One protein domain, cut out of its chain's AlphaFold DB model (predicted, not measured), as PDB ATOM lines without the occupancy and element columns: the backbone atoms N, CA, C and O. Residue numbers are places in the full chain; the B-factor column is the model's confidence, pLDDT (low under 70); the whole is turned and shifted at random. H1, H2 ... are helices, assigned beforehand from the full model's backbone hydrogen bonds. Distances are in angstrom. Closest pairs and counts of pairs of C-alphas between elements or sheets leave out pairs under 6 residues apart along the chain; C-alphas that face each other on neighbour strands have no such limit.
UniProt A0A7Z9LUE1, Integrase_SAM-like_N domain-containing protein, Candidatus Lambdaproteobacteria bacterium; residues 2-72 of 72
ATOM      1  N   LEU A   2     191.924 194.587 151.072       57.41
ATOM      2  CA  LEU A   2     192.663 193.317 151.127       57.41
ATOM      3  C   LEU A   2     193.915 193.486 150.261       57.41
ATOM      4  O   LEU A   2     193.853 193.145 149.085       57.41
ATOM      5  N   THR A   3     194.977 194.151 150.732       67.25
ATOM      6  CA  THR A   3     195.859 194.810 149.737       67.25
ATOM      7  C   THR A   3     197.372 194.684 149.853       67.25
ATOM      8  O   THR A   3     198.030 195.124 148.924       67.25
ATOM      9  N   HIS A   4     197.981 194.019 150.835       60.00
ATOM     10  CA  HIS A   4     199.409 193.672 150.672       60.00
ATOM     11  C   HIS A   4     199.821 192.452 151.492       60.00
ATOM     12  O   HIS A   4     200.406 191.523 150.947       60.00
ATOM     13  N   GLU A   5     199.404 192.372 152.759       61.78
ATOM     14  CA  GLU A   5     199.719 191.229 153.636       61.78
ATOM     15  C   GLU A   5     199.252 189.881 153.077       61.78
ATOM     16  O   GLU A   5     199.941 188.870 153.203       61.78
ATOM     17  N   ALA A   6     198.114 189.862 152.380       67.69
ATOM     18  CA  ALA A   6     197.595 188.648 151.766       67.69
ATOM     19  C   ALA A   6     198.534 188.062 150.693       67.69
ATOM     20  O   ALA A   6     198.414 186.877 150.392       67.69
ATOM     21  N   LEU A   7     199.457 188.838 150.111       67.88
ATOM     22  CA  LEU A   7     200.461 188.326 149.167       67.88
ATOM     23  C   LEU A   7     201.643 187.655 149.885       67.88
ATOM     24  O   LEU A   7     202.229 186.717 149.348       67.88
ATOM     25  N   TYR A   8     201.951 188.076 151.114       68.12
ATOM     26  CA  TYR A   8     203.031 187.501 151.925       68.12
ATOM     27  C   TYR A   8     202.633 186.178 152.591       68.12
ATOM     28  O   TYR A   8     203.470 185.308 152.809       68.12
ATOM     29  N   ILE A   9     201.350 185.993 152.907       70.25
ATOM     30  CA  ILE A   9     200.879 184.765 153.558       70.25
ATOM     31  C   ILE A   9     200.845 183.608 152.545       70.25
ATOM     32  O   ILE A   9     200.139 183.678 151.535       70.25
ATOM     33  N   GLU A  10     201.561 182.521 152.849       70.00
ATOM     34  CA  GLU A  10     201.623 181.277 152.058       70.00
ATOM     35  C   GLU A  10     202.021 181.476 150.574       70.00
ATOM     36  O   GLU A  10     201.520 180.783 149.682       70.00
ATOM     37  N   SER A  11     202.932 182.412 150.293       70.44
ATOM     38  CA  SER A  11     203.397 182.775 148.944       70.44
ATOM     39  C   SER A  11     203.789 181.576 148.074       70.44
ATOM     40  O   SER A  11     203.311 181.444 146.946       70.44
ATOM     41  N   GLU A  12     204.577 180.641 148.618       70.00
ATOM     42  CA  GLU A  12     204.985 179.427 147.899       70.00
ATOM     43  C   GLU A  12     203.804 178.527 147.516       70.00
ATOM     44  O   GLU A  12     203.779 177.915 146.447       70.00
ATOM     45  N   LYS A  13     202.813 178.403 148.404       76.31
ATOM     46  CA  LYS A  13     201.645 177.541 148.194       76.31
ATOM     47  C   LYS A  13     200.744 178.126 147.112       76.31
ATOM     48  O   LYS A  13     200.209 177.380 146.293       76.31
ATOM     49  N   LYS A  14     200.629 179.458 147.066       75.69
ATOM     50  CA  LYS A  14     199.902 180.194 146.022       75.69
ATOM     51  C   LYS A  14     200.596 180.099 144.671       75.69
ATOM     52  O   LYS A  14     199.926 179.828 143.681       75.69
ATOM     53  N   GLU A  15     201.919 180.240 144.632       74.88
ATOM     54  CA  GLU A  15     202.715 180.049 143.414       74.88
ATOM     55  C   GLU A  15     202.529 178.631 142.852       74.88
ATOM     56  O   GLU A  15     202.107 178.459 141.706       74.88
ATOM     57  N   LYS A  16     202.761 177.605 143.686       74.62
ATOM     58  CA  LYS A  16     202.601 176.191 143.311       74.62
ATOM     59  C   LYS A  16     201.165 175.888 142.870       74.62
ATOM     60  O   LYS A  16     200.970 175.194 141.874       74.62
ATOM     61  N   GLY A  17     200.165 176.425 143.571       79.00
ATOM     62  CA  GLY A  17     198.749 176.279 143.234       79.00
ATOM     63  C   GLY A  17     198.384 176.918 141.894       79.00
ATOM     64  O   GLY A  17     197.750 176.272 141.065       79.00
ATOM     65  N   PHE A  18     198.844 178.143 141.641       78.06
ATOM     66  CA  PHE A  18     198.590 178.865 140.397       78.06
ATOM     67  C   PHE A  18     199.267 178.203 139.191       78.06
ATOM     68  O   PHE A  18     198.634 177.981 138.160       78.06
ATOM     69  N   LEU A  19     200.538 177.809 139.319       73.25
ATOM     70  CA  LEU A  19     201.246 177.119 138.240       73.25
ATOM     71  C   LEU A  19     200.666 175.730 137.965       73.25
ATOM     72  O   LEU A  19     200.610 175.325 136.802       73.25
ATOM     73  N   LYS A  20     200.213 175.016 139.004       75.19
ATOM     74  CA  LYS A  20     199.490 173.749 138.853       75.19
ATOM     75  C   LYS A  20     198.157 173.977 138.148       75.19
ATOM     76  O   LYS A  20     197.907 173.317 137.151       75.19
ATOM     77  N   TYR A  21     197.363 174.952 138.587       77.12
ATOM     78  CA  TYR A  21     196.104 175.343 137.947       77.12
ATOM     79  C   TYR A  21     196.285 175.596 136.444       77.12
ATOM     80  O   TYR A  21     195.561 175.027 135.631       77.12
ATOM     81  N   MET A  22     197.312 176.353 136.049       73.25
ATOM     82  CA  MET A  22     197.585 176.593 134.629       73.25
ATOM     83  C   MET A  22     197.942 175.322 133.847       73.25
ATOM     84  O   MET A  22     197.566 175.204 132.680       73.25
ATOM     85  N   ALA A  23     198.662 174.386 134.474       66.69
ATOM     86  CA  ALA A  23     199.060 173.131 133.846       66.69
ATOM     87  C   ALA A  23     197.895 172.135 133.721       66.69
ATOM     88  O   ALA A  23     197.771 171.491 132.686       66.69
ATOM     89  N   THR A  24     197.040 172.010 134.744       69.31
ATOM     90  CA  THR A  24     195.944 171.022 134.756       69.31
ATOM     91  C   THR A  24     194.620 171.525 134.187       69.31
ATOM     92  O   THR A  24     193.939 170.746 133.534       69.31
ATOM     93  N   GLU A  25     194.224 172.783 134.409       63.00
ATOM     94  CA  GLU A  25     192.868 173.237 134.038       63.00
ATOM     95  C   GLU A  25     192.772 173.900 132.664       63.00
ATOM     96  O   GLU A  25     191.696 173.946 132.070       63.00
ATOM     97  N   ARG A  26     193.872 174.452 132.148       61.56
ATOM     98  CA  ARG A  26     193.835 175.300 130.944       61.56
ATOM     99  C   ARG A  26     194.763 174.842 129.824       61.56
ATOM    100  O   ARG A  26     194.774 175.475 128.773       61.56
ATOM    101  N   ASN A  27     195.511 173.755 130.035       65.62
ATOM    102  CA  ASN A  27     196.433 173.169 129.058       65.62
ATOM    103  C   ASN A  27     197.364 174.221 128.412       65.62
ATOM    104  O   ASN A  27     197.630 174.201 127.209       65.62
ATOM    105  N   PHE A  28     197.803 175.213 129.202       71.62
ATOM    106  CA  PHE A  28     198.627 176.306 128.692       71.62
ATOM    107  C   PHE A  28     199.969 175.782 128.181       71.62
ATOM    108  O   PHE A  28     200.602 174.926 128.800       71.62
ATOM    109  N   ALA A  29     200.447 176.364 127.078       78.69
ATOM    110  CA  ALA A  29     201.764 176.052 126.544       78.69
ATOM    111  C   ALA A  29     202.867 176.277 127.593       78.69
ATOM    112  O   ALA A  29     202.850 177.254 128.348       78.69
ATOM    113  N   ALA A  30     203.897 175.426 127.563       75.44
ATOM    114  CA  ALA A  30     205.035 175.500 128.478       75.44
ATOM    115  C   ALA A  30     205.722 176.880 128.497       75.44
ATOM    116  O   ALA A  30     206.207 177.343 129.531       75.44
ATOM    117  N   SER A  31     205.738 177.580 127.356       78.50
ATOM    118  CA  SER A  31     206.256 178.950 127.258       78.50
ATOM    119  C   SER A  31     205.440 179.952 128.074       78.50
ATOM    120  O   SER A  31     206.026 180.818 128.716       78.50
ATOM    121  N   THR A  32     204.114 179.815 128.086       82.12
ATOM    122  CA  THR A  32     203.204 180.673 128.856       82.12
ATOM    123  C   THR A  32     203.379 180.425 130.350       82.12
ATOM    124  O   THR A  32     203.455 181.372 131.131       82.12
ATOM    125  N   GLN A  33     203.561 179.161 130.749       78.88
ATOM    126  CA  GLN A  33     203.835 178.813 132.142       78.88
ATOM    127  C   GLN A  33     205.158 179.400 132.644       78.88
ATOM    128  O   GLN A  33     205.210 179.966 133.735       78.88
ATOM    129  N   ASN A  34     206.211 179.335 131.828       81.69
ATOM    130  CA  ASN A  34     207.509 179.916 132.172       81.69
ATOM    131  C   ASN A  34     207.469 181.451 132.247       81.69
ATOM    132  O   ASN A  34     208.135 182.035 133.098       81.69
ATOM    133  N   GLN A  35     206.691 182.114 131.385       84.69
ATOM    134  CA  GLN A  35     206.506 183.568 131.461       84.69
ATOM    135  C   GLN A  35     205.791 183.976 132.749       84.69
ATOM    136  O   GLN A  35     206.266 184.869 133.447       84.69
ATOM    137  N   ALA A  36     204.705 183.285 133.104       84.62
ATOM    138  CA  ALA A  36     203.990 183.545 134.347       84.62
ATOM    139  C   ALA A  36     204.875 183.294 135.579       84.62
ATOM    140  O   ALA A  36     204.884 184.095 136.509       84.62
ATOM    141  N   PHE A  37     205.677 182.226 135.562       83.12
ATOM    142  CA  PHE A  37     206.648 181.951 136.616       83.12
ATOM    143  C   PHE A  37     207.670 183.088 136.774       83.12
ATOM    144  O   PHE A  37     207.869 183.600 137.874       83.12
ATOM    145  N   ASN A  38     208.275 183.540 135.673       83.81
ATOM    146  CA  ASN A  38     209.233 184.645 135.708       83.81
ATOM    147  C   ASN A  38     208.592 185.953 136.201       83.81
ATOM    148  O   ASN A  38     209.243 186.713 136.917       83.81
ATOM    149  N   ALA A  39     207.324 186.202 135.859       87.62
ATOM    150  CA  ALA A  39     206.576 187.352 136.361       87.62
ATOM    151  C   ALA A  39     206.370 187.284 137.886       87.62
ATOM    152  O   ALA A  39     206.554 188.291 138.567       87.62
ATOM    153  N   LEU A  40     206.068 186.100 138.435       84.00
ATOM    154  CA  LEU A  40     205.958 185.895 139.884       84.00
ATOM    155  C   LEU A  40     207.304 186.120 140.583       84.00
ATOM    156  O   LEU A  40     207.371 186.882 141.544       84.00
ATOM    157  N   VAL A  41     208.393 185.546 140.066       83.81
ATOM    158  CA  VAL A  41     209.742 185.769 140.617       83.81
ATOM    159  C   VAL A  41     210.105 187.256 140.604       83.81
ATOM    160  O   VAL A  41     210.651 187.766 141.582       83.81
ATOM    161  N   PHE A  42     209.793 187.966 139.517       85.75
ATOM    162  CA  PHE A  42     210.012 189.407 139.425       85.75
ATOM    163  C   PHE A  42     209.204 190.172 140.478       85.75
ATOM    164  O   PHE A  42     209.783 190.992 141.185       85.75
ATOM    165  N   LEU A  43     207.908 189.882 140.621       84.56
ATOM    166  CA  LEU A  43     207.033 190.533 141.597       84.56
ATOM    167  C   LEU A  43     207.589 190.400 143.021       84.56
ATOM    168  O   LEU A  43     207.808 191.405 143.695       84.56
ATOM    169  N   TYR A  44     207.887 189.174 143.452       83.12
ATOM    170  CA  TYR A  44     208.394 188.917 144.800       83.12
ATOM    171  C   TYR A  44     209.767 189.551 145.041       83.12
ATOM    172  O   TYR A  44     210.000 190.170 146.075       83.12
ATOM    173  N   LYS A  45     210.666 189.478 144.054       83.75
ATOM    174  CA  LYS A  45     212.030 189.998 144.195       83.75
ATOM    175  C   LYS A  45     212.131 191.520 144.085       83.75
ATOM    176  O   LYS A  45     212.997 192.106 144.724       83.75
ATOM    177  N   ARG A  46     211.357 192.148 143.197       85.75
ATOM    178  CA  ARG A  46     211.556 193.553 142.794       85.75
ATOM    179  C   ARG A  46     210.479 194.501 143.291       85.75
ATOM    180  O   ARG A  46     210.768 195.683 143.391       85.75
ATOM    181  N   VAL A  47     209.272 194.008 143.553       87.50
ATOM    182  CA  VAL A  47     208.149 194.844 144.000       87.50
ATOM    183  C   VAL A  47     207.892 194.636 145.485       87.50
ATOM    184  O   VAL A  47     207.739 195.602 146.219       87.50
ATOM    185  N   LEU A  48     207.869 193.378 145.931       84.12
ATOM    186  CA  LEU A  48     207.588 193.025 147.326       84.12
ATOM    187  C   LEU A  48     208.845 192.966 148.205       84.12
ATOM    188  O   LEU A  48     208.721 192.743 149.408       84.12
ATOM    189  N   GLU A  49     210.033 193.104 147.601       84.44
ATOM    190  CA  GLU A  49     211.350 193.018 148.262       84.44
ATOM    191  C   GLU A  49     211.515 191.784 149.172       84.44
ATOM    192  O   GLU A  49     212.335 191.754 150.084       84.44
ATOM    193  N   SER A  50     210.749 190.730 148.892       81.50
ATOM    194  CA  SER A  50     210.677 189.498 149.665       81.50
ATOM    195  C   SER A  50     210.923 188.348 148.702       81.50
ATOM    196  O   SER A  50     209.988 187.859 148.054       81.50
ATOM    197  N   PRO A  51     212.198 187.986 148.481       76.75
ATOM    198  CA  PRO A  51     212.537 186.950 147.527       76.75
ATOM    199  C   PRO A  51     211.913 185.631 147.976       76.75
ATOM    200  O   PRO A  51     212.075 185.210 149.116       76.75
ATOM    201  N   LEU A  52     211.223 184.963 147.054       73.56
ATOM    202  CA  LEU A  52     210.800 183.585 147.270       73.56
ATOM    203  C   LEU A  52     212.064 182.739 147.498       73.56
ATOM    204  O   LEU A  52     212.937 182.669 146.627       73.56
ATOM    205  N   GLU A  53     212.196 182.133 148.673       69.38
ATOM    206  CA  GLU A  53     213.276 181.191 148.950       69.38
ATOM    207  C   GLU A  53     212.960 179.835 148.302       69.38
ATOM    208  O   GLU A  53     211.806 179.463 148.123       69.38
ATOM    209  N   ASN A  54     213.985 179.080 147.898       62.22
ATOM    210  CA  ASN A  54     213.825 177.714 147.375       62.22
ATOM    211  C   ASN A  54     212.858 177.548 146.189       62.22
ATOM    212  O   ASN A  54     212.201 176.510 146.064       62.22
ATOM    213  N   VAL A  55     212.840 178.505 145.256       62.03
ATOM    214  CA  VAL A  55     212.050 178.426 144.014       62.03
ATOM    215  C   VAL A  55     212.621 177.398 143.032       62.03
ATOM    216  O   VAL A  55     213.025 177.696 141.908       62.03
ATOM    217  N   ARG A  56     212.645 176.127 143.431       55.91
ATOM    218  CA  ARG A  56     212.710 174.995 142.508       55.91
ATOM    219  C   ARG A  56     211.312 174.799 141.935       55.91
ATOM    220  O   ARG A  56     210.694 173.757 142.134       55.91
ATOM    221  N   ALA A  57     210.779 175.828 141.277       55.12
ATOM    222  CA  ALA A  57     209.538 175.677 140.547       55.12
ATOM    223  C   ALA A  57     209.762 174.583 139.514       55.12
ATOM    224  O   ALA A  57     210.731 174.626 138.750       55.12
ATOM    225  N   THR A  58     208.899 173.574 139.555       53.41
ATOM    226  CA  THR A  58     208.815 172.504 138.570       53.41
ATOM    227  C   THR A  58     208.822 173.146 137.190       53.41
ATOM    228  O   THR A  58     207.808 173.681 136.742       53.41
ATOM    229  N   ARG A  59     209.996 173.187 136.547       57.19
ATOM    230  CA  ARG A  59     210.146 173.857 135.259       57.19
ATOM    231  C   ARG A  59     209.220 173.160 134.286       57.19
ATOM    232  O   ARG A  59     209.262 171.934 134.168       57.19
ATOM    233  N   SER A  60     208.405 173.947 133.591       57.88
ATOM    234  CA  SER A  60     207.566 173.411 132.533       57.88
ATOM    235  C   SER A  60     208.465 172.699 131.528       57.88
ATOM    236  O   SER A  60     209.411 173.303 131.005       57.88
ATOM    237  N   ARG A  61     208.236 171.397 131.317       56.22
ATOM    238  CA  ARG A  61     209.048 170.592 130.404       56.22
ATOM    239  C   ARG A  61     208.834 171.164 129.007       56.22
ATOM    240  O   ARG A  61     207.760 171.041 128.433       56.22
ATOM    241  N   LYS A  62     209.847 171.857 128.488       54.66
ATOM    242  CA  LYS A  62     209.803 172.434 127.146       54.66
ATOM    243  C   LYS A  62     209.757 171.269 126.160       54.66
ATOM    244  O   LYS A  62     210.740 170.543 126.043       54.66
ATOM    245  N   GLU A  63     208.626 171.075 125.487       56.59
ATOM    246  CA  GLU A  63     208.576 170.159 124.350       56.59
ATOM    247  C   GLU A  63     209.609 170.608 123.313       56.59
ATOM    248  O   GLU A  63     209.765 171.806 123.038       56.59
ATOM    249  N   ALA A  64     210.373 169.648 122.787       54.59
ATOM    250  CA  ALA A  64     211.352 169.916 121.750       54.59
ATOM    251  C   ALA A  64     210.601 170.412 120.511       54.59
ATOM    252  O   ALA A  64     209.949 169.638 119.815       54.59
ATOM    253  N   ARG A  65     210.662 171.722 120.244       57.41
ATOM    254  CA  ARG A  65     210.154 172.278 118.990       57.41
ATOM    255  C   ARG A  65     211.055 171.782 117.867       57.41
ATOM    256  O   ARG A  65     212.127 172.343 117.649       57.41
ATOM    257  N   ILE A  66     210.621 170.740 117.167       59.28
ATOM    258  CA  ILE A  66     211.162 170.403 115.855       59.28
ATOM    259  C   ILE A  66     210.705 171.535 114.935       59.28
ATOM    260  O   ILE A  66     209.516 171.674 114.657       59.28
ATOM    261  N   GLN A  67     211.629 172.414 114.550       56.31
ATOM    262  CA  GLN A  67     211.328 173.436 113.556       56.31
ATOM    263  C   GLN A  67     211.132 172.729 112.217       56.31
ATOM    264  O   GLN A  67     212.100 172.298 111.597       56.31
ATOM    265  N   VAL A  68     209.881 172.586 111.782       68.75
ATOM    266  CA  VAL A  68     209.586 172.180 110.409       68.75
ATOM    267  C   VAL A  68     209.729 173.431 109.551       68.75
ATOM    268  O   VAL A  68     208.823 174.256 109.468       68.75
ATOM    269  N   VAL A  69     210.916 173.617 108.983       72.62
ATOM    270  CA  VAL A  69     211.157 174.597 107.923       72.62
ATOM    271  C   VAL A  69     210.940 173.888 106.586       72.62
ATOM    272  O   VAL A  69     211.666 172.954 106.265       72.62
ATOM    273  N   LEU A  70     209.916 174.341 105.852       60.44
ATOM    274  CA  LEU A  70     209.367 173.812 104.591       60.44
ATOM    275  C   LEU A  70     208.639 172.452 104.653       60.44
ATOM    276  O   LEU A  70     209.240 171.383 104.618       60.44
ATOM    277  N   THR A  71     207.308 172.513 104.577       61.91
ATOM    278  CA  THR A  71     206.465 171.468 103.969       61.91
ATOM    279  C   THR A  71     205.954 172.001 102.629       61.91
ATOM    280  O   THR A  71     205.571 173.168 102.581       61.91
ATOM    281  N   ARG A  72     206.047 171.154 101.589       59.44
ATOM    282  CA  ARG A  72     205.935 171.424 100.135       59.44
ATOM    283  C   ARG A  72     205.044 172.582  99.692       59.44
ATOM    284  O   ARG A  72     203.870 172.611 100.114       59.44
TER     285      ARG A  72
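This is residues 2 to 72 of the 72 residues of the protein "Integrase_SAM-like_N domain-containing protein" of Candidatus Lambdaproteobacteria bacterium (UniProt A0A7Z9LUE1). A hairpin of two helices, H3 and H2, side by side, makes the body, with the short helix H1 at the end where H2 begins. After H3 a long tail with no named element folds back along the hairpin, and its last residues, 64 to 72, stick out beyond it and make much of the length. The printed part has 71 residues with three named helices, in the order H1, H2, H3, and no named strand; the class is all helix. The whole is loose, with a radius of gyration of the C-alphas of 15.6 A, and spans 57 by 25 by 22 A.

The longest helix, H3, residues 30 to 47, touches H2, residues 11 to 25, with residues 33 to 40 alone. Their closest C-alphas, those of Gln 33 and Leu 19, are 6.8 A apart. They form a helical hairpin, at a shallow tilt of 18 degrees, running opposite ways. H1, residues 5 to 8, is apart from H3, and H1 and H2 meet only through their link. In H2 and H3 every O i to N i+4 pair is within hydrogen-bond range; H1 is too short for such a pair, and its one O i to N i+3 pair is within range.

H3 measures 25.0 A from C-alpha 30 at (205.035, 175.500, 128.478) to C-alpha 47 at (208.149, 194.844, 144.000). H2 measures 20.6 A and begins with C-alpha 11 at (203.397, 182.775, 148.944). H1, four residues, measures 5.3 A.

The C-alphas of Glu 5 and Arg 72, the two farthest apart, are 57.4 A from each other. Without residues 64 to 72, which stand free, the body spans 35 by 20 by 16 A. The printed part has no cut, and both links, H1 to H2 and H2 to H3, are tight. Residues 48 to 72 hold no named element. The mean pLDDT of the printed part is 71.2, and it is under 70 in residues 2 to 8, 23 to 27, 53 to 68 and 70 to 72 of this model.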